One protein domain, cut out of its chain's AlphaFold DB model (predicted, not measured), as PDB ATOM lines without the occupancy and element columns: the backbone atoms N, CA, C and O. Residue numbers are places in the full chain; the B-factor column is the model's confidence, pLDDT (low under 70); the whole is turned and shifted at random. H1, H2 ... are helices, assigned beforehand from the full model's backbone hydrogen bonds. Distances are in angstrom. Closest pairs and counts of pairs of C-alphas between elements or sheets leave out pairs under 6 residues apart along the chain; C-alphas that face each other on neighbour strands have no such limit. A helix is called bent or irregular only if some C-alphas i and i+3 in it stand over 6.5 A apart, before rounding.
ATOM      1  N   GLU A   2     169.025 177.216 117.523       87.25
ATOM      2  CA  GLU A   2     169.993 176.876 116.461       87.25
ATOM      3  C   GLU A   2     170.189 177.984 115.408       87.25
ATOM      4  O   GLU A   2     171.323 178.331 115.086       87.25
ATOM      5  N   GLN A   3     169.102 178.607 114.935       84.69
ATOM      6  CA  GLN A   3     169.177 179.743 114.005       84.69
ATOM      7  C   GLN A   3     169.931 180.939 114.603       84.69
ATOM      8  O   GLN A   3     170.837 181.463 113.966       84.69
ATOM      9  N   MET A   4     169.643 181.295 115.859       83.50
ATOM     10  CA  MET A   4     170.363 182.365 116.562       83.50
ATOM     11  C   MET A   4     171.858 182.048 116.709       83.50
ATOM     12  O   MET A   4     172.697 182.896 116.430       83.50
ATOM     13  N   MET A   5     172.211 180.815 117.088       87.44
ATOM     14  CA  MET A   5     173.616 180.402 117.208       87.44
ATOM     15  C   MET A   5     174.343 180.439 115.856       87.44
ATOM     16  O   MET A   5     175.518 180.805 115.787       87.44
ATOM     17  N   LYS A   6     173.648 180.079 114.769       87.19
ATOM     18  CA  LYS A   6     174.176 180.150 113.400       87.19
ATOM     19  C   LYS A   6     174.423 181.596 112.971       87.19
ATOM     20  O   LYS A   6     175.491 181.884 112.434       87.19
ATOM     21  N   GLU A   7     173.485 182.497 113.252       86.31
ATOM     22  CA  GLU A   7     173.624 183.930 112.981       86.31
ATOM     23  C   GLU A   7     174.785 184.542 113.771       86.31
ATOM     24  O   GLU A   7     175.650 185.191 113.184       86.31
ATOM     25  N   GLU A   8     174.886 184.282 115.079       85.88
ATOM     26  CA  GLU A   8     175.998 184.773 115.902       85.88
ATOM     27  C   GLU A   8     177.358 184.276 115.402       85.88
ATOM     28  O   GLU A   8     178.331 185.036 115.351       85.88
ATOM     29  N   ARG A   9     177.438 183.001 115.007       88.31
ATOM     30  CA  ARG A   9     178.652 182.420 114.431       88.31
ATOM     31  C   ARG A   9     179.018 183.106 113.115       88.31
ATOM     32  O   ARG A   9     180.162 183.530 112.962       88.31
ATOM     33  N   GLN A  10     178.061 183.269 112.206       88.31
ATOM     34  CA  GLN A  10     178.277 183.937 110.923       88.31
ATOM     35  C   GLN A  10     178.726 185.395 111.116       88.31
ATOM     36  O   GLN A  10     179.642 185.859 110.436       88.31
ATOM     37  N   GLN A  11     178.152 186.107 112.089       86.06
ATOM     38  CA  GLN A  11     178.561 187.470 112.443       86.06
ATOM     39  C   GLN A  11     180.011 187.532 112.945       86.06
ATOM     40  O   GLN A  11     180.756 188.439 112.562       86.06
ATOM     41  N   ARG A  12     180.439 186.567 113.772       87.81
ATOM     42  CA  ARG A  12     181.830 186.465 114.249       87.81
ATOM     43  C   ARG A  12     182.802 186.141 113.115       87.81
ATOM     44  O   ARG A  12     183.863 186.759 113.041       87.81
ATOM     45  N   GLU A  13     182.441 185.214 112.230       92.06
ATOM     46  CA  GLU A  13     183.251 184.839 111.064       92.06
ATOM     47  C   GLU A  13     183.411 186.020 110.094       92.06
ATOM     48  O   GLU A  13     184.531 186.343 109.693       92.06
ATOM     49  N   MET A  14     182.324 186.740 109.796       90.56
ATOM     50  CA  MET A  14     182.359 187.950 108.972       90.56
ATOM     51  C   MET A  14     183.222 189.047 109.609       90.56
ATOM     52  O   MET A  14     184.046 189.654 108.930       90.56
ATOM     53  N   TYR A  15     183.072 189.300 110.913       90.75
ATOM     54  CA  TYR A  15     183.902 190.276 111.622       90.75
ATOM     55  C   TYR A  15     185.392 189.917 111.538       90.75
ATOM     56  O   TYR A  15     186.218 190.772 111.222       90.75
ATOM     57  N   ALA A  16     185.739 188.647 111.763       92.00
ATOM     58  CA  ALA A  16     187.113 188.175 111.651       92.00
ATOM     59  C   ALA A  16     187.661 188.331 110.223       92.00
ATOM     60  O   ALA A  16     188.817 188.721 110.050       92.00
ATOM     61  N   ALA A  17     186.841 188.075 109.200       94.31
ATOM     62  CA  ALA A  17     187.221 188.278 107.805       94.31
ATOM     63  C   ALA A  17     187.498 189.758 107.497       94.31
ATOM     64  O   ALA A  17     188.563 190.073 106.966       94.31
ATOM     65  N   VAL A  18     186.596 190.668 107.882       94.75
ATOM     66  CA  VAL A  18     186.784 192.116 107.680       94.75
ATOM     67  C   VAL A  18     188.011 192.618 108.434       94.75
ATOM     68  O   VAL A  18     188.786 193.393 107.883       94.75
ATOM     69  N   TRP A  19     188.243 192.137 109.657       93.81
ATOM     70  CA  TRP A  19     189.430 192.492 110.431       93.81
ATOM     71  C   TRP A  19     190.725 192.074 109.727       93.81
ATOM     72  O   TRP A  19     191.651 192.875 109.625       93.81
ATOM     73  N   ARG A  20     190.780 190.847 109.186       95.69
ATOM     74  CA  ARG A  20     191.938 190.362 108.415       95.69
ATOM     75  C   ARG A  20     192.161 191.218 107.171       95.69
ATOM     76  O   ARG A  20     193.282 191.655 106.941       95.69
ATOM     77  N   TRP A  21     191.104 191.490 106.408       95.31
ATOM     78  CA  TRP A  21     191.182 192.329 105.211       95.31
ATOM     79  C   TRP A  21     191.650 193.746 105.524       95.31
ATOM     80  O   TRP A  21     192.586 194.221 104.889       95.31
ATOM     81  N   HIS A  22     191.060 194.388 106.531       95.31
ATOM     82  CA  HIS A  22     191.457 195.719 106.976       95.31
ATOM     83  C   HIS A  22     192.924 195.748 107.420       95.31
ATOM     84  O   HIS A  22     193.663 196.649 107.041       95.31
ATOM     85  N   PHE A  23     193.376 194.741 108.173       95.25
ATOM     86  CA  PHE A  23     194.760 194.655 108.633       95.25
ATOM     87  C   PHE A  23     195.757 194.463 107.480       95.25
ATOM     88  O   PHE A  23     196.744 195.193 107.404       95.25
ATOM     89  N   TYR A  24     195.507 193.521 106.565       96.50
ATOM     90  CA  TYR A  24     196.410 193.268 105.436       96.50
ATOM     91  C   TYR A  24     196.427 194.424 104.436       96.50
ATOM     92  O   TYR A  24     197.504 194.869 104.046       96.50
ATOM     93  N   ALA A  25     195.256 194.951 104.067       95.44
ATOM     94  CA  ALA A  25     195.178 196.142 103.228       95.44
ATOM     95  C   ALA A  25     195.837 197.339 103.930       95.44
ATOM     96  O   ALA A  25     196.596 198.074 103.306       95.44
ATOM     97  N   GLY A  26     195.637 197.485 105.242       95.12
ATOM     98  CA  GLY A  26     196.280 198.511 106.053       95.12
ATOM     99  C   GLY A  26     197.801 198.429 105.983       95.12
ATOM    100  O   GLY A  26     198.437 199.432 105.703       95.12
ATOM    101  N   ILE A  27     198.403 197.250 106.148       95.75
ATOM    102  CA  ILE A  27     199.865 197.088 106.052       95.75
ATOM    103  C   ILE A  27     200.395 197.421 104.655       95.75
ATOM    104  O   ILE A  27     201.448 198.044 104.539       95.75
ATOM    105  N   ILE A  28     199.679 197.022 103.603       94.62
ATOM    106  CA  ILE A  28     200.103 197.254 102.217       94.62
ATOM    107  C   ILE A  28     200.009 198.742 101.859       94.62
ATOM    108  O   ILE A  28     200.937 199.293 101.274       94.62
ATOM    109  N   PHE A  29     198.906 199.403 102.221       94.69
ATOM    110  CA  PHE A  29     198.632 200.781 101.813       94.69
ATOM    111  C   PHE A  29     199.118 201.840 102.812       94.69
ATOM    112  O   PHE A  29     199.326 202.983 102.411       94.69
ATOM    113  N   ALA A  30     199.361 201.497 104.082       93.19
ATOM    114  CA  ALA A  30     199.798 202.458 105.100       93.19
ATOM    115  C   ALA A  30     201.087 203.211 104.737       93.19
ATOM    116  O   ALA A  30     201.078 204.428 104.908       93.19
ATOM    117  N   PRO A  31     202.166 202.589 104.216       92.00
ATOM    118  CA  PRO A  31     203.373 203.331 103.844       92.00
ATOM    119  C   PRO A  31     203.081 204.439 102.828       92.00
ATOM    120  O   PRO A  31     203.550 205.564 102.978       92.00
ATOM    121  N   PHE A  32     202.238 204.146 101.838       89.62
ATOM    122  CA  PHE A  32     201.833 205.114 100.824       89.62
ATOM    123  C   PHE A  32     200.950 206.205 101.424       89.62
ATOM    124  O   PHE A  32     201.249 207.382 101.260       89.62
ATOM    125  N   LEU A  33     199.921 205.836 102.190       92.25
ATOM    126  CA  LEU A  33     199.050 206.804 102.864       92.25
ATOM    127  C   LEU A  33     199.832 207.718 103.820       92.25
ATOM    128  O   LEU A  33     199.514 208.899 103.917       92.25
ATOM    129  N   ILE A  34     200.880 207.213 104.478       92.50
ATOM    130  CA  ILE A  34     201.787 208.014 105.311       92.50
ATOM    131  C   ILE A  34     202.569 209.012 104.453       92.50
ATOM    132  O   ILE A  34     202.614 210.190 104.800       92.50
ATOM    133  N   ILE A  35     203.148 208.589 103.326       90.81
ATOM    134  CA  ILE A  35     203.859 209.499 102.413       90.81
ATOM    135  C   ILE A  35     202.907 210.573 101.873       90.81
ATOM    136  O   ILE A  35     203.259 211.754 101.867       90.81
ATOM    137  N   LEU A  36     201.690 210.198 101.470       91.50
ATOM    138  CA  LEU A  36     200.657 211.129 101.009       91.50
ATOM    139  C   LEU A  36     200.267 212.117 102.118       91.50
ATOM    140  O   LEU A  36     200.188 213.317 101.873       91.50
ATOM    141  N   ALA A  37     200.069 211.637 103.347       92.56
ATOM    142  CA  ALA A  37     199.724 212.486 104.483       92.56
ATOM    143  C   ALA A  37     200.851 213.470 104.831       92.56
ATOM    144  O   ALA A  37     200.587 214.652 105.032       92.56
ATOM    145  N   LEU A  38     202.107 213.011 104.862       92.06
ATOM    146  CA  LEU A  38     203.266 213.858 105.157       92.06
ATOM    147  C   LEU A  38     203.509 214.886 104.048       92.06
ATOM    148  O   LEU A  38     203.680 216.068 104.335       92.06
ATOM    149  N   SER A  39     203.477 214.463 102.784       90.88
ATOM    150  CA  SER A  39     203.633 215.371 101.641       90.88
ATOM    151  C   SER A  39     202.495 216.388 101.554       90.88
ATOM    152  O   SER A  39     202.754 217.564 101.318       90.88
ATOM    153  N   GLY A  40     201.253 215.977 101.826       89.81
ATOM    154  CA  GLY A  40     200.100 216.875 101.880       89.81
ATOM    155  C   GLY A  40     200.187 217.866 103.045       89.81
ATOM    156  O   GLY A  40     199.895 219.048 102.873       89.81
ATOM    157  N   ALA A  41     200.662 217.419 104.213       91.00
ATOM    158  CA  ALA A  41     200.913 218.299 105.353       91.00
ATOM    159  C   ALA A  41     201.986 219.348 105.032       91.00
ATOM    160  O   ALA A  41     201.802 220.518 105.346       91.00
ATOM    161  N   VAL A  42     203.073 218.959 104.357       89.06
ATOM    162  CA  VAL A  42     204.107 219.896 103.886       89.06
ATOM    163  C   VAL A  42     203.543 220.865 102.842       89.06
ATOM    164  O   VAL A  42     203.836 222.059 102.895       89.06
ATOM    165  N   TYR A  43     202.691 220.383 101.934       87.06
ATOM    166  CA  TYR A  43     202.058 221.197 100.894       87.06
ATOM    167  C   TYR A  43     201.178 222.320 101.466       87.06
ATOM    168  O   TYR A  43     201.138 223.417 100.907       87.06
ATOM    169  N   LEU A  44     200.532 222.095 102.618       88.94
ATOM    170  CA  LEU A  44     199.734 223.113 103.314       88.94
ATOM    171  C   LEU A  44     200.558 224.356 103.695       88.94
ATOM    172  O   LEU A  44     200.024 225.463 103.719       88.94
ATOM    173  N   PHE A  45     201.858 224.183 103.951       89.38
ATOM    174  CA  PHE A  45     202.772 225.265 104.317       89.38
ATOM    175  C   PHE A  45     203.476 225.908 103.115       89.38
ATOM    176  O   PHE A  45     204.479 226.604 103.282       89.38
ATOM    177  N   LYS A  46     202.954 225.704 101.895       87.56
ATOM    178  CA  LYS A  46     203.450 226.337 100.668       87.56
ATOM    179  C   LYS A  46     203.786 227.826 100.843       87.56
ATOM    180  O   LYS A  46     204.931 228.178 100.569       87.56
ATOM    181  N   PRO A  47     202.857 228.711 101.268       85.56
ATOM    182  CA  PRO A  47     203.136 230.143 101.258       85.56
ATOM    183  C   PRO A  47     204.240 230.518 102.249       85.56
ATOM    184  O   PRO A  47     205.032 231.408 101.960       85.56
ATOM    185  N   GLN A  48     204.338 229.818 103.384       89.38
ATOM    186  CA  GLN A  48     205.399 230.030 104.365       89.38
ATOM    187  C   GLN A  48     206.752 229.560 103.817       89.38
ATOM    188  O   GLN A  48     207.723 230.311 103.877       89.38
ATOM    189  N   LYS A 137     204.275 217.068  92.952       87.06
ATOM    190  CA  LYS A 137     204.786 215.843  92.313       87.06
ATOM    191  C   LYS A 137     205.045 214.736  93.336       87.06
ATOM    192  O   LYS A 137     204.692 213.589  93.082       87.06
ATOM    193  N   ILE A 138     205.591 215.052  94.514       87.38
ATOM    194  CA  ILE A 138     205.726 214.079  95.614       87.38
ATOM    195  C   ILE A 138     204.345 213.548  96.013       87.38
ATOM    196  O   ILE A 138     204.149 212.338  96.103       87.38
ATOM    197  N   HIS A 139     203.386 214.447  96.231       90.19
ATOM    198  CA  HIS A 139     202.062 214.093  96.730       90.19
ATOM    199  C   HIS A 139     201.222 213.302  95.715       90.19
ATOM    200  O   HIS A 139     200.513 212.370  96.091       90.19
ATOM    201  N   SER A 140     201.317 213.654  94.430       85.12
ATOM    202  CA  SER A 140     200.431 213.133  93.375       85.12
ATOM    203  C   SER A 140     201.067 212.028  92.526       85.12
ATOM    204  O   SER A 140     200.355 211.281  91.857       85.12
ATOM    205  N   GLU A 141     202.399 211.924  92.528       85.00
ATOM    206  CA  GLU A 141     203.165 211.019  91.656       85.00
ATOM    207  C   GLU A 141     204.339 210.328  92.380       85.00
ATOM    208  O   GLU A 141     205.141 209.650  91.738       85.00
ATOM    209  N   LEU A 142     204.468 210.476  93.708       81.50
ATOM    210  CA  LEU A 142     205.502 209.822  94.530       81.50
ATOM    211  C   LEU A 142     206.944 210.016  94.015       81.50
ATOM    212  O   LEU A 142     207.771 209.126  94.182       81.50
ATOM    213  N   LEU A 143     207.253 211.156  93.379       71.25
ATOM    214  CA  LEU A 143     208.553 211.485  92.743       71.25
ATOM    215  C   LEU A 143     208.995 210.606  91.566       71.25
ATOM    216  O   LEU A 143     209.925 210.983  90.860       71.25
ATOM    217  N   ILE A 144     208.356 209.462  91.339       72.75
ATOM    218  CA  ILE A 144     208.696 208.551  90.237       72.75
ATOM    219  C   ILE A 144     208.210 209.135  88.907       72.75
ATOM    220  O   ILE A 144     208.825 208.915  87.864       72.75
ATOM    221  N   GLY A 145     207.140 209.927  88.966       70.75
ATOM    222  CA  GLY A 145     206.559 210.572  87.806       70.75
ATOM    223  C   GLY A 145     205.747 209.612  86.938       70.75
ATOM    224  O   GLY A 145     205.931 208.392  86.934       70.75
ATOM    225  N   GLY A 146     204.828 210.184  86.168       79.19
ATOM    226  CA  GLY A 146     204.151 209.480  85.085       79.19
ATOM    227  C   GLY A 146     202.871 208.739  85.474       79.19
ATOM    228  O   GLY A 146     202.416 208.708  86.619       79.19
ATOM    229  N   THR A 147     202.250 208.138  84.458       80.50
ATOM    230  CA  THR A 147     200.879 207.612  84.534       80.50
ATOM    231  C   THR A 147     200.733 206.444  85.506       80.50
ATOM    232  O   THR A 147     199.689 206.304  86.137       80.50
ATOM    233  N   ALA A 148     201.769 205.617  85.662       83.00
ATOM    234  CA  ALA A 148     201.749 204.498  86.596       83.00
ATOM    235  C   ALA A 148     201.700 204.986  88.051       83.00
ATOM    236  O   ALA A 148     200.844 204.538  88.811       83.00
ATOM    237  N   ALA A 149     202.564 205.934  88.425       83.56
ATOM    238  CA  ALA A 149     202.618 206.456  89.786       83.56
ATOM    239  C   ALA A 149     201.315 207.171  90.172       83.56
ATOM    240  O   ALA A 149     200.766 206.906  91.240       83.56
ATOM    241  N   ASN A 150     200.759 207.980  89.264       85.00
ATOM    242  CA  ASN A 150     199.459 208.620  89.466       85.00
ATOM    243  C   ASN A 150     198.331 207.593  89.698       85.00
ATOM    244  O   ASN A 150     197.549 207.726  90.637       85.00
ATOM    245  N   ARG A 151     198.296 206.507  88.909       87.56
ATOM    246  CA  ARG A 151     197.325 205.413  89.088       87.56
ATOM    247  C   ARG A 151     197.507 204.670  90.411       87.56
ATOM    248  O   ARG A 151     196.521 204.243  91.003       87.56
ATOM    249  N   PHE A 152     198.740 204.509  90.892       87.94
ATOM    250  CA  PHE A 152     198.997 203.906  92.202       87.94
ATOM    251  C   PHE A 152     198.526 204.796  93.354       87.94
ATOM    252  O   PHE A 152     197.945 204.284  94.309       87.94
ATOM    253  N   VAL A 153     198.730 206.112  93.259       89.25
ATOM    254  CA  VAL A 153     198.211 207.090  94.229       89.25
ATOM    255  C   VAL A 153     196.682 207.057  94.254       89.25
ATOM    256  O   VAL A 153     196.082 206.979  95.324       89.25
ATOM    257  N   GLU A 154     196.046 207.013  93.082       91.50
ATOM    258  CA  GLU A 154     194.596 206.852  92.957       91.50
ATOM    259  C   GLU A 154     194.104 205.529  93.561       91.50
ATOM    260  O   GLU A 154     193.146 205.510  94.336       91.50
ATOM    261  N   LEU A 155     194.795 204.419  93.286       91.88
ATOM    262  CA  LEU A 155     194.492 203.124  93.890       91.88
ATOM    263  C   LEU A 155     194.609 203.184  95.421       91.88
ATOM    264  O   LEU A 155     193.728 202.686  96.120       91.88
ATOM    265  N   ALA A 156     195.658 203.819  95.947       92.12
ATOM    266  CA  ALA A 156     195.841 204.004  97.382       92.12
ATOM    267  C   ALA A 156     194.715 204.850  98.001       92.12
ATOM    268  O   ALA A 156     194.243 204.515  99.087       92.12
ATOM    269  N   ALA A 157     194.229 205.886  97.309       92.25
ATOM    270  CA  ALA A 157     193.088 206.687  97.753       92.25
ATOM    271  C   ALA A 157     191.784 205.866  97.794       92.25
ATOM    272  O   ALA A 157     191.064 205.894  98.797       92.25
ATOM    273  N   CYS A 158     191.516 205.062  96.759       93.12
ATOM    274  CA  CYS A 158     190.373 204.143  96.715       93.12
ATOM    275  C   CYS A 158     190.426 203.107  97.848       93.12
ATOM    276  O   CYS A 158     189.426 202.859  98.526       93.12
ATOM    277  N   TRP A 159     191.602 202.533  98.114       94.69
ATOM    278  CA  TRP A 159     191.790 201.639  99.256       94.69
ATOM    279  C   TRP A 159     191.690 202.366 100.592       94.69
ATOM    280  O   TRP A 159     191.163 201.792 101.540       94.69
ATOM    281  N   GLY A 160     192.104 203.631 100.673       94.88
ATOM    282  CA  GLY A 160     191.876 204.494 101.830       94.88
ATOM    283  C   GLY A 160     190.389 204.620 102.173       94.88
ATOM    284  O   GLY A 160     190.016 204.485 103.338       94.88
ATOM    285  N   PHE A 161     189.522 204.770 101.166       94.69
ATOM    286  CA  PHE A 161     188.068 204.773 101.357       94.69
ATOM    287  C   PHE A 161     187.550 203.430 101.904       94.69
ATOM    288  O   PHE A 161     186.786 203.403 102.870       94.69
ATOM    289  N   ILE A 162     188.008 202.302 101.347       95.38
ATOM    290  CA  ILE A 162     187.638 200.958 101.831       95.38
ATOM    291  C   ILE A 162     188.141 200.736 103.266       95.38
ATOM    292  O   ILE A 162     187.418 200.197 104.108       95.38
ATOM    293  N   LEU A 163     189.366 201.164 103.574       96.00
ATOM    294  CA  LEU A 163     189.959 201.076 104.906       96.00
ATOM    295  C   LEU A 163     189.191 201.925 105.922       96.00
ATOM    296  O   LEU A 163     188.954 201.453 107.030       96.00
ATOM    297  N   LEU A 164     188.728 203.118 105.546       95.62
ATOM    298  CA  LEU A 164     187.839 203.924 106.385       95.62
ATOM    299  C   LEU A 164     186.516 203.209 106.663       95.62
ATOM    300  O   LEU A 164     186.129 203.072 107.822       95.62
ATOM    301  N   ALA A 165     185.841 202.711 105.624       95.19
ATOM    302  CA  ALA A 165     184.554 202.031 105.770       95.19
ATOM    303  C   ALA A 165     184.669 200.770 106.644       95.19
ATOM    304  O   ALA A 165     183.888 200.565 107.575       95.19
ATOM    305  N   THR A 166     185.687 199.946 106.388       95.31
ATOM    306  CA  THR A 166     185.966 198.739 107.180       95.31
ATOM    307  C   THR A 166     186.422 199.076 108.599       95.31
ATOM    308  O   THR A 166     186.001 198.407 109.538       95.31
ATOM    309  N   GLY A 167     187.213 200.134 108.791       94.12
ATOM    310  CA  GLY A 167     187.648 200.603 110.107       94.12
ATOM    311  C   GLY A 167     186.482 201.080 110.971       94.12
ATOM    312  O   GLY A 167     186.362 200.661 112.121       94.12
ATOM    313  N   LEU A 168     185.567 201.873 110.404       92.81
ATOM    314  CA  LEU A 168     184.342 202.313 111.081       92.81
ATOM    315  C   LEU A 168     183.426 201.133 111.424       92.81
ATOM    316  O   LEU A 168     182.895 201.064 112.531       92.81
ATOM    317  N   TYR A 169     183.292 200.172 110.508       91.94
ATOM    318  CA  TYR A 169     182.542 198.941 110.751       91.94
ATOM    319  C   TYR A 169     183.129 198.107 111.903       91.94
ATOM    320  O   TYR A 169     182.376 197.553 112.708       91.94
ATOM    321  N   LEU A 170     184.461 198.010 111.992       90.19
ATOM    322  CA  LEU A 170     185.155 197.290 113.065       90.19
ATOM    323  C   LEU A 170     185.114 198.041 114.399       90.19
ATOM    324  O   LEU A 170     185.076 197.406 115.451       90.19
ATOM    325  N   TRP A 171     185.128 199.375 114.366       88.44
ATOM    326  CA  TRP A 171     185.024 200.207 115.563       88.44
ATOM    327  C   TRP A 171     183.610 200.227 116.151       88.44
ATOM    328  O   TRP A 171     183.465 200.373 117.367       88.44
ATOM    329  N   TRP A 172     182.575 200.061 115.320       85.81
ATOM    330  CA  TRP A 172     181.185 200.175 115.753       85.81
ATOM    331  C   TRP A 172     180.882 199.278 116.971       85.81
ATOM    332  O   TRP A 172     181.053 198.053 116.896       85.81
ATOM    333  N   PRO A 173     180.424 199.848 118.102       76.88
ATOM    334  CA  PRO A 173     180.213 199.094 119.331       76.88
ATOM    335  C   PRO A 173     179.050 198.105 119.163       76.88
ATOM    336  O   PRO A 173     177.922 198.492 118.874       76.88
ATOM    337  N   THR A 182     184.787 203.783 124.091       69.19
ATOM    338  CA  THR A 182     184.591 203.879 122.638       69.19
ATOM    339  C   THR A 182     185.165 205.174 122.056       69.19
ATOM    340  O   THR A 182     185.717 205.147 120.957       69.19
ATOM    341  N   PHE A 183     185.093 206.287 122.799       74.81
ATOM    342  CA  PHE A 183     185.534 207.609 122.329       74.81
ATOM    343  C   PHE A 183     186.814 208.131 122.988       74.81
ATOM    344  O   PHE A 183     187.395 209.093 122.482       74.81
ATOM    345  N   TRP A 184     187.267 207.517 124.087       76.00
ATOM    346  CA  TRP A 184     188.471 207.938 124.801       76.00
ATOM    347  C   TRP A 184     189.481 206.790 124.936       76.00
ATOM    348  O   TRP A 184     189.115 205.699 125.384       76.00
ATOM    349  N   PRO A 185     190.764 207.000 124.582       75.44
ATOM    350  CA  PRO A 185     191.769 205.955 124.703       75.44
ATOM    351  C   PRO A 185     192.053 205.661 126.181       75.44
ATOM    352  O   PRO A 185     192.140 206.562 127.018       75.44
ATOM    353  N   ARG A 186     192.225 204.383 126.531       76.81
ATOM    354  CA  ARG A 186     192.554 203.978 127.907       76.81
ATOM    355  C   ARG A 186     194.047 204.160 128.174       76.81
ATOM    356  O   ARG A 186     194.866 203.329 127.794       76.81
ATOM    357  N   TRP A 187     194.389 205.226 128.892       66.62
ATOM    358  CA  TRP A 187     195.770 205.649 129.167       66.62
ATOM    359  C   TRP A 187     196.605 204.653 129.993       66.62
ATOM    360  O   TRP A 187     197.822 204.622 129.855       66.62
ATOM    361  N   ARG A 188     195.978 203.822 130.842       69.56
ATOM    362  CA  ARG A 188     196.663 202.850 131.729       69.56
ATOM    363  C   ARG A 188     196.611 201.401 131.226       69.56
ATOM    364  O   ARG A 188     196.708 200.462 132.010       69.56
ATOM    365  N   ALA A 189     196.399 201.206 129.930       72.62
ATOM    366  CA  ALA A 189     196.297 199.881 129.333       72.62
ATOM    367  C   ALA A 189     197.673 199.279 128.978       72.62
ATOM    368  O   ALA A 189     198.647 199.995 128.753       72.62
ATOM    369  N   ASN A 190     197.742 197.947 128.858       81.19
ATOM    370  CA  ASN A 190     198.910 197.248 128.308       81.19
ATOM    371  C   ASN A 190     199.304 197.819 126.934       81.19
ATOM    372  O   ASN A 190     198.426 198.176 126.148       81.19
ATOM    373  N   LYS A 191     200.605 197.806 126.597       83.06
ATOM    374  CA  LYS A 191     201.153 198.419 125.364       83.06
ATOM    375  C   LYS A 191     200.339 198.088 124.105       83.06
ATOM    376  O   LYS A 191     199.950 198.990 123.371       83.06
ATOM    377  N   ARG A 192     200.011 196.810 123.878       84.12
ATOM    378  CA  ARG A 192     199.222 196.366 122.711       84.12
ATOM    379  C   ARG A 192     197.814 196.968 122.676       84.12
ATOM    380  O   ARG A 192     197.324 197.325 121.610       84.12
ATOM    381  N   LEU A 193     197.162 197.055 123.833       80.38
ATOM    382  CA  LEU A 193     195.810 197.591 123.945       80.38
ATOM    383  C   LEU A 193     195.803 199.111 123.758       80.38
ATOM    384  O   LEU A 193     194.917 199.624 123.087       80.38
ATOM    385  N   ALA A 194     196.826 199.803 124.267       84.88
ATOM    386  CA  ALA A 194     196.999 201.238 124.075       84.88
ATOM    387  C   ALA A 194     197.175 201.606 122.591       84.88
ATOM    388  O   ALA A 194     196.467 202.479 122.108       84.88
ATOM    389  N   TRP A 195     198.047 200.913 121.842       85.69
ATOM    390  CA  TRP A 195     198.222 201.151 120.396       85.69
ATOM    391  C   TRP A 195     196.933 200.939 119.601       85.69
ATOM    392  O   TRP A 195     196.602 201.732 118.721       85.69
ATOM    393  N   ARG A 196     196.180 199.885 119.940       85.50
ATOM    394  CA  ARG A 196     194.874 199.614 119.335       85.50
ATOM    395  C   ARG A 196     193.878 200.733 119.638       85.50
ATOM    396  O   ARG A 196     193.206 201.194 118.725       85.50
ATOM    397  N   ASP A 197     193.776 201.141 120.901       86.19
ATOM    398  CA  ASP A 197     192.831 202.174 121.324       86.19
ATOM    399  C   ASP A 197     193.202 203.539 120.705       86.19
ATOM    400  O   ASP A 197     192.314 204.238 120.234       86.19
ATOM    401  N   TRP A 198     194.492 203.881 120.587       89.00
ATOM    402  CA  TRP A 198     194.943 205.086 119.877       89.00
ATOM    403  C   TRP A 198     194.555 205.080 118.403       89.00
ATOM    404  O   TRP A 198     193.966 206.052 117.945       89.00
ATOM    405  N   HIS A 199     194.841 203.995 117.679       91.25
ATOM    406  CA  HIS A 199     194.497 203.879 116.260       91.25
ATOM    407  C   HIS A 199     192.980 203.919 116.028       91.25
ATOM    408  O   HIS A 199     192.509 204.611 115.131       91.25
ATOM    409  N   ALA A 200     192.212 203.201 116.853       89.19
ATOM    410  CA  ALA A 200     190.763 203.131 116.718       89.19
ATOM    411  C   ALA A 200     190.090 204.472 117.043       89.19
ATOM    412  O   ALA A 200     189.238 204.929 116.286       89.19
ATOM    413  N   VAL A 201     190.489 205.125 118.141       89.69
ATOM    414  CA  VAL A 201     189.902 206.407 118.543       89.69
ATOM    415  C   VAL A 201     190.306 207.513 117.569       89.69
ATOM    416  O   VAL A 201     189.426 208.208 117.062       89.69
ATOM    417  N   SER A 202     191.597 207.668 117.246       91.38
ATOM    418  CA  SER A 202     192.027 208.706 116.298       91.38
ATOM    419  C   SER A 202     191.433 208.486 114.908       91.38
ATOM    420  O   SER A 202     190.956 209.440 114.297       91.38
ATOM    421  N   GLY A 203     191.373 207.232 114.445       91.62
ATOM    422  CA  GLY A 203     190.784 206.870 113.160       91.62
ATOM    423  C   GLY A 203     189.325 207.303 113.039       91.62
ATOM    424  O   GLY A 203     188.927 207.814 111.998       91.62
ATOM    425  N   VAL A 204     188.536 207.176 114.107       91.25
ATOM    426  CA  VAL A 204     187.125 207.587 114.105       91.25
ATOM    427  C   VAL A 204     186.986 209.101 114.102       91.25
ATOM    428  O   VAL A 204     186.257 209.628 113.264       91.25
ATOM    429  N   TRP A 205     187.712 209.808 114.973       91.44
ATOM    430  CA  TRP A 205     187.689 211.276 115.011       91.44
ATOM    431  C   TRP A 205     188.145 211.892 113.685       91.44
ATOM    432  O   TRP A 205     187.572 212.876 113.226       91.44
ATOM    433  N   MET A 206     189.147 211.291 113.045       93.88
ATOM    434  CA  MET A 206     189.688 211.768 111.774       93.88
ATOM    435  C   MET A 206     188.919 211.250 110.554       93.88
ATOM    436  O   MET A 206     189.117 211.786 109.469       93.88
ATOM    437  N   SER A 207     188.041 210.251 110.697       94.69
ATOM    438  CA  SER A 207     187.396 209.565 109.566       94.69
ATOM    439  C   SER A 207     186.679 210.518 108.610       94.69
ATOM    440  O   SER A 207     186.865 210.423 107.399       94.69
ATOM    441  N   ILE A 208     185.923 211.477 109.150       95.19
ATOM    442  CA  ILE A 208     185.211 212.491 108.366       95.19
ATOM    443  C   ILE A 208     186.210 213.384 107.623       95.19
ATOM    444  O   ILE A 208     186.046 213.626 106.432       95.19
ATOM    445  N   GLY A 209     187.270 213.837 108.298       95.31
ATOM    446  CA  GLY A 209     188.307 214.666 107.683       95.31
ATOM    447  C   GLY A 209     189.050 213.934 106.564       95.31
ATOM    448  O   GLY A 209     189.211 214.478 105.478       95.31
ATOM    449  N   ILE A 210     189.442 212.678 106.794       94.50
ATOM    450  CA  ILE A 210     190.122 211.850 105.788       94.50
ATOM    451  C   ILE A 210     189.182 211.571 104.611       94.50
ATOM    452  O   ILE A 210     189.605 211.669 103.464       94.50
ATOM    453  N   LEU A 211     187.905 211.276 104.871       95.56
ATOM    454  CA  LEU A 211     186.912 211.075 103.820       95.56
ATOM    455  C   LEU A 211     186.769 212.326 102.946       95.56
ATOM    456  O   LEU A 211     186.791 212.212 101.723       95.56
ATOM    457  N   LEU A 212     186.665 213.507 103.561       95.50
ATOM    458  CA  LEU A 212     186.619 214.771 102.829       95.50
ATOM    459  C   LEU A 212     187.880 214.962 101.984       95.50
ATOM    460  O   LEU A 212     187.755 215.239 100.796       95.50
ATOM    461  N   LEU A 213     189.072 214.738 102.548       93.06
ATOM    462  CA  LEU A 213     190.331 214.846 101.805       93.06
ATOM    463  C   LEU A 213     190.367 213.906 100.593       93.06
ATOM    464  O   LEU A 213     190.678 214.359  99.494       93.06
ATOM    465  N   ILE A 214     189.976 212.637 100.757       93.50
ATOM    466  CA  ILE A 214     189.915 211.661  99.656       93.50
ATOM    467  C   ILE A 214     188.933 212.128  98.576       93.50
ATOM    468  O   ILE A 214     189.289 212.172  97.400       93.50
ATOM    469  N   VAL A 215     187.714 212.520  98.960       92.69
ATOM    470  CA  VAL A 215     186.677 212.952  98.008       92.69
ATOM    471  C   VAL A 215     187.096 214.221  97.265       92.69
ATOM    472  O   VAL A 215     186.922 214.294  96.054       92.69
ATOM    473  N   THR A 216     187.688 215.200  97.953       91.12
ATOM    474  CA  THR A 216     188.190 216.430  97.315       91.12
ATOM    475  C   THR A 216     189.449 216.210  96.478       91.12
ATOM    476  O   THR A 216     189.720 216.998  95.574       91.12
ATOM    477  N   GLY A 217     190.206 215.144  96.757       88.88
ATOM    478  CA  GLY A 217     191.398 214.741  96.013       88.88
ATOM    479  C   GLY A 217     191.085 213.981  94.719       88.88
ATOM    480  O   GLY A 217     191.816 214.113  93.742       88.88
ATOM    481  N   MET A 218     189.980 213.230  94.672       88.88
ATOM    482  CA  MET A 218     189.613 212.399  93.515       88.88
ATOM    483  C   MET A 218     189.462 213.137  92.169       88.88
ATOM    484  O   MET A 218     189.864 212.572  91.158       88.88
ATOM    485  N   PRO A 219     188.951 214.381  92.087       88.69
ATOM    486  CA  PRO A 219     188.906 215.121  90.822       88.69
ATOM    487  C   PRO A 219     190.278 215.374  90.182       88.69
ATOM    488  O   PRO A 219     190.344 215.691  88.997       88.69
ATOM    489  N   TRP A 220     191.358 215.245  90.952       83.94
ATOM    490  CA  TRP A 220     192.728 215.498  90.508       83.94
ATOM    491  C   TRP A 220     193.461 214.230  90.046       83.94
ATOM    492  O   TRP A 220     194.616 214.315  89.628       83.94
ATOM    493  N   THR A 221     192.830 213.054  90.127       86.31
ATOM    494  CA  THR A 221     193.429 211.787  89.682       86.31
ATOM    495  C   THR A 221     193.198 211.545  88.194       86.31
ATOM    496  O   THR A 221     192.281 212.100  87.588       86.31
ATOM    497  N   GLY A 222     194.027 210.693  87.587       83.12
ATOM    498  CA  GLY A 222     193.943 210.400  86.160       83.12
ATOM    499  C   GLY A 222     192.623 209.750  85.744       83.12
ATOM    500  O   GLY A 222     192.031 210.188  84.764       83.12
ATOM    501  N   VAL A 223     192.138 208.727  86.460       87.06
ATOM    502  CA  VAL A 223     190.944 207.975  86.031       87.06
ATOM    503  C   VAL A 223     189.656 208.658  86.482       87.06
ATOM    504  O   VAL A 223     188.793 208.962  85.656       87.06
ATOM    505  N   MET A 224     189.508 208.923  87.781       86.69
ATOM    506  CA  MET A 224     188.306 209.562  88.315       86.69
ATOM    507  C   MET A 224     188.186 211.021  87.860       86.69
ATOM    508  O   MET A 224     187.091 211.447  87.496       86.69
ATOM    509  N   GLY A 225     189.287 211.776  87.801       86.06
ATOM    510  CA  GLY A 225     189.279 213.141  87.269       86.06
ATOM    511  C   GLY A 225     188.845 213.199  85.803       86.06
ATOM    512  O   GLY A 225     188.028 214.043  85.429       86.06
ATOM    513  N   GLU A 226     189.304 212.266  84.963       86.44
ATOM    514  CA  GLU A 226     188.834 212.162  83.579       86.44
ATOM    515  C   GLU A 226     187.342 211.791  83.515       86.44
ATOM    516  O   GLU A 226     186.585 212.402  82.757       86.44
ATOM    517  N   ALA A 227     186.886 210.847  84.343       87.31
ATOM    518  CA  ALA A 227     185.474 210.474  84.422       87.31
ATOM    519  C   ALA A 227     184.582 211.658  84.837       87.31
ATOM    520  O   ALA A 227     183.556 211.909  84.200       87.31
ATOM    521  N   ILE A 228     184.993 212.429  85.849       86.69
ATOM    522  CA  ILE A 228     184.288 213.633  86.307       86.69
ATOM    523  C   ILE A 228     184.227 214.674  85.186       86.69
ATOM    524  O   ILE A 228     183.155 215.217  84.920       86.69
ATOM    525  N   ASN A 229     185.334 214.914  84.477       85.19
ATOM    526  CA  ASN A 229     185.363 215.846  83.347       85.19
ATOM    527  C   ASN A 229     184.440 215.411  82.199       85.19
ATOM    528  O   ASN A 229     183.740 216.248  81.623       85.19
ATOM    529  N   ARG A 230     184.378 214.110  81.882       85.75
ATOM    530  CA  ARG A 230     183.445 213.568  80.878       85.75
ATOM    531  C   ARG A 230     181.988 213.804  81.278       85.75
ATOM    532  O   ARG A 230     181.205 214.269  80.453       85.75
ATOM    533  N   VAL A 231     181.633 213.548  82.540       87.56
ATOM    534  CA  VAL A 231     180.279 213.804  83.064       87.56
ATOM    535  C   VAL A 231     179.953 215.298  83.048       87.56
ATOM    536  O   VAL A 231     178.876 215.681  82.593       87.56
ATOM    537  N   ALA A 232     180.882 216.155  83.476       86.06
ATOM    538  CA  ALA A 232     180.696 217.606  83.483       86.06
ATOM    539  C   ALA A 232     180.514 218.173  82.064       86.06
ATOM    540  O   ALA A 232     179.692 219.062  81.843       86.06
ATOM    541  N   THR A 233     181.234 217.616  81.087       84.44
ATOM    542  CA  THR A 233     181.090 217.974  79.668       84.44
ATOM    543  C   THR A 233     179.735 217.517  79.123       84.44
ATOM    544  O   THR A 233     179.035 218.300  78.491       84.44
ATOM    545  N   ALA A 234     179.316 216.283  79.419       86.00
ATOM    546  CA  ALA A 234     178.032 215.742  78.966       86.00
ATOM    547  C   ALA A 234     176.816 216.480  79.555       86.00
ATOM    548  O   ALA A 234     175.779 216.596  78.907       86.00
ATOM    549  N   THR A 235     176.942 216.990  80.780       88.31
ATOM    550  CA  THR A 235     175.869 217.703  81.493       88.31
ATOM    551  C   THR A 235     175.921 219.223  81.309       88.31
ATOM    552  O   THR A 235     175.064 219.923  81.842       88.31
ATOM    553  N   ASN A 236     176.886 219.744  80.540       83.12
ATOM    554  CA  ASN A 236     177.155 221.181  80.387       83.12
ATOM    555  C   ASN A 236     177.383 221.919  81.722       83.12
ATOM    556  O   ASN A 236     177.169 223.126  81.811       83.12
TER     557      ASN A 236
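This is residues 2 to 48, 137 to 173 and 182 to 236 of the 296 residues of the protein "PepSY-associated TM helix" of Geobacillus sp. BCO2 (UniProt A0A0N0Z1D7). The longest helix, H1, is bent and packs on one side of H3, while a second bent helix, H4, packs on the other side, so that H3 runs through the middle between them. Residues 15 to 26 of H1a and the arm H4b pack on H3 and run opposite ways to it; the other two arms each meet H3 near one of their own ends, H1b with residues 32 to 33 and H4a with residues 200 to 204, and stand about perpendicular to it, while short H2 and residues 222 to 223 of H5 pack near the first end of H3, and residues 2 to 14 of H1 and residues 230 to 236 at the other end of the printed part stick out. The printed part has 139 residues with five named helices, H1 to H5 in that order, and no named strand, and the class is all helix. It is loose, with a radius of gyration of the C-alphas of 18.6 A, and spans 56 by 40 by 27 A.

H1, residues 2 to 44, was assigned as one helix by its hydrogen bonds but is bent: C-alphas 28 and 31 are 7.1 A apart, and its arms H1a, residues 2 to 28, and H1b, residues 31 to 44, stand at a steep tilt of 61 degrees. H3, residues 146 to 171, is the hub, touching four other helices. H1a touches H3 with residues 15 to 26 alone, closest at the C-alphas of His 22 and Leu 163, 5.9 A apart; they run opposite ways at a shallow tilt of 34 degrees, only just short of steep. H1b touches H3 about perpendicular, at 77 degrees, the closest C-alphas being those of Leu 33 and Ala 156, 6.9 A apart. H2, residues 137 to 141, touches both H1b, with the C-alphas of Ser 39 and His 139 closest at 5.3 A, and H3, with those of Glu 141 and Asn 150 closest at 4.9 A. H4, residues 191 to 220, was also assigned as one helix by its hydrogen bonds but is bent: C-alphas 205 and 208 are 7.2 A apart, and its arms H4a, residues 191 to 205, and H4b, residues 208 to 220, stand at a steep tilt of 62 degrees. H4b is itself irregular, with C-alphas 216 and 219 6.7 A apart. H4b touches H3, closest at the C-alphas of Ala 157 and Ile 214, 6.2 A apart, opposite ways at a shallow tilt of 23 degrees. H4a touches H3 about perpendicular, at 76 degrees, closest at the C-alphas of Trp 171 and Ala 200, 6.5 A apart. H5, residues 222 to 234, touches H3 about perpendicular, at 90 degrees, closest at the C-alphas of Asn 150 and Gly 222, 6.7 A apart. H4b and H5 touch only at the corner by their link, with the C-alphas of Pro 219 and Gly 225 closest at 4.1 A. Among the pairs that are apart are H1a and H4b, and H1b and H4a. Every O i to N i+4 pair is within hydrogen-bond range in H1a, H1b, H2, H3, H4a and H5; in H4b 7 of 9 are.

H1a measures 39.0 A from first to last C-alpha, beginning at C-alpha 2 at (169.993, 176.876, 116.461), and H1b 20.1 A. H3 measures 37.2 A, from C-alpha 146 at (204.151, 209.480, 85.085). H4a measures 21.3 A, H4b 19.6 A and H2 5.1 A. H5 measures 18.3 A and ends with C-alpha 234 at (178.032, 215.742, 78.966).

The two C-alphas farthest apart are those of Glu 2 and Gln 48, 65.0 A. Residues 2 to 14, which belong to H1, stand free, as do residues 230 to 236, of which 230 to 234 belong to H5. Residues 49 to 136 are not printed, with C-alphas 48 and 137 18.6 A apart across the cut, and residues 174 to 181 are not printed, with C-alphas 173 and 182 7.3 A apart. The links printed whole, H2 to H3 and H4 to H5, are tight. The mean pLDDT of the printed part is 88.2, and residues 182, 187 and 188 are under 70.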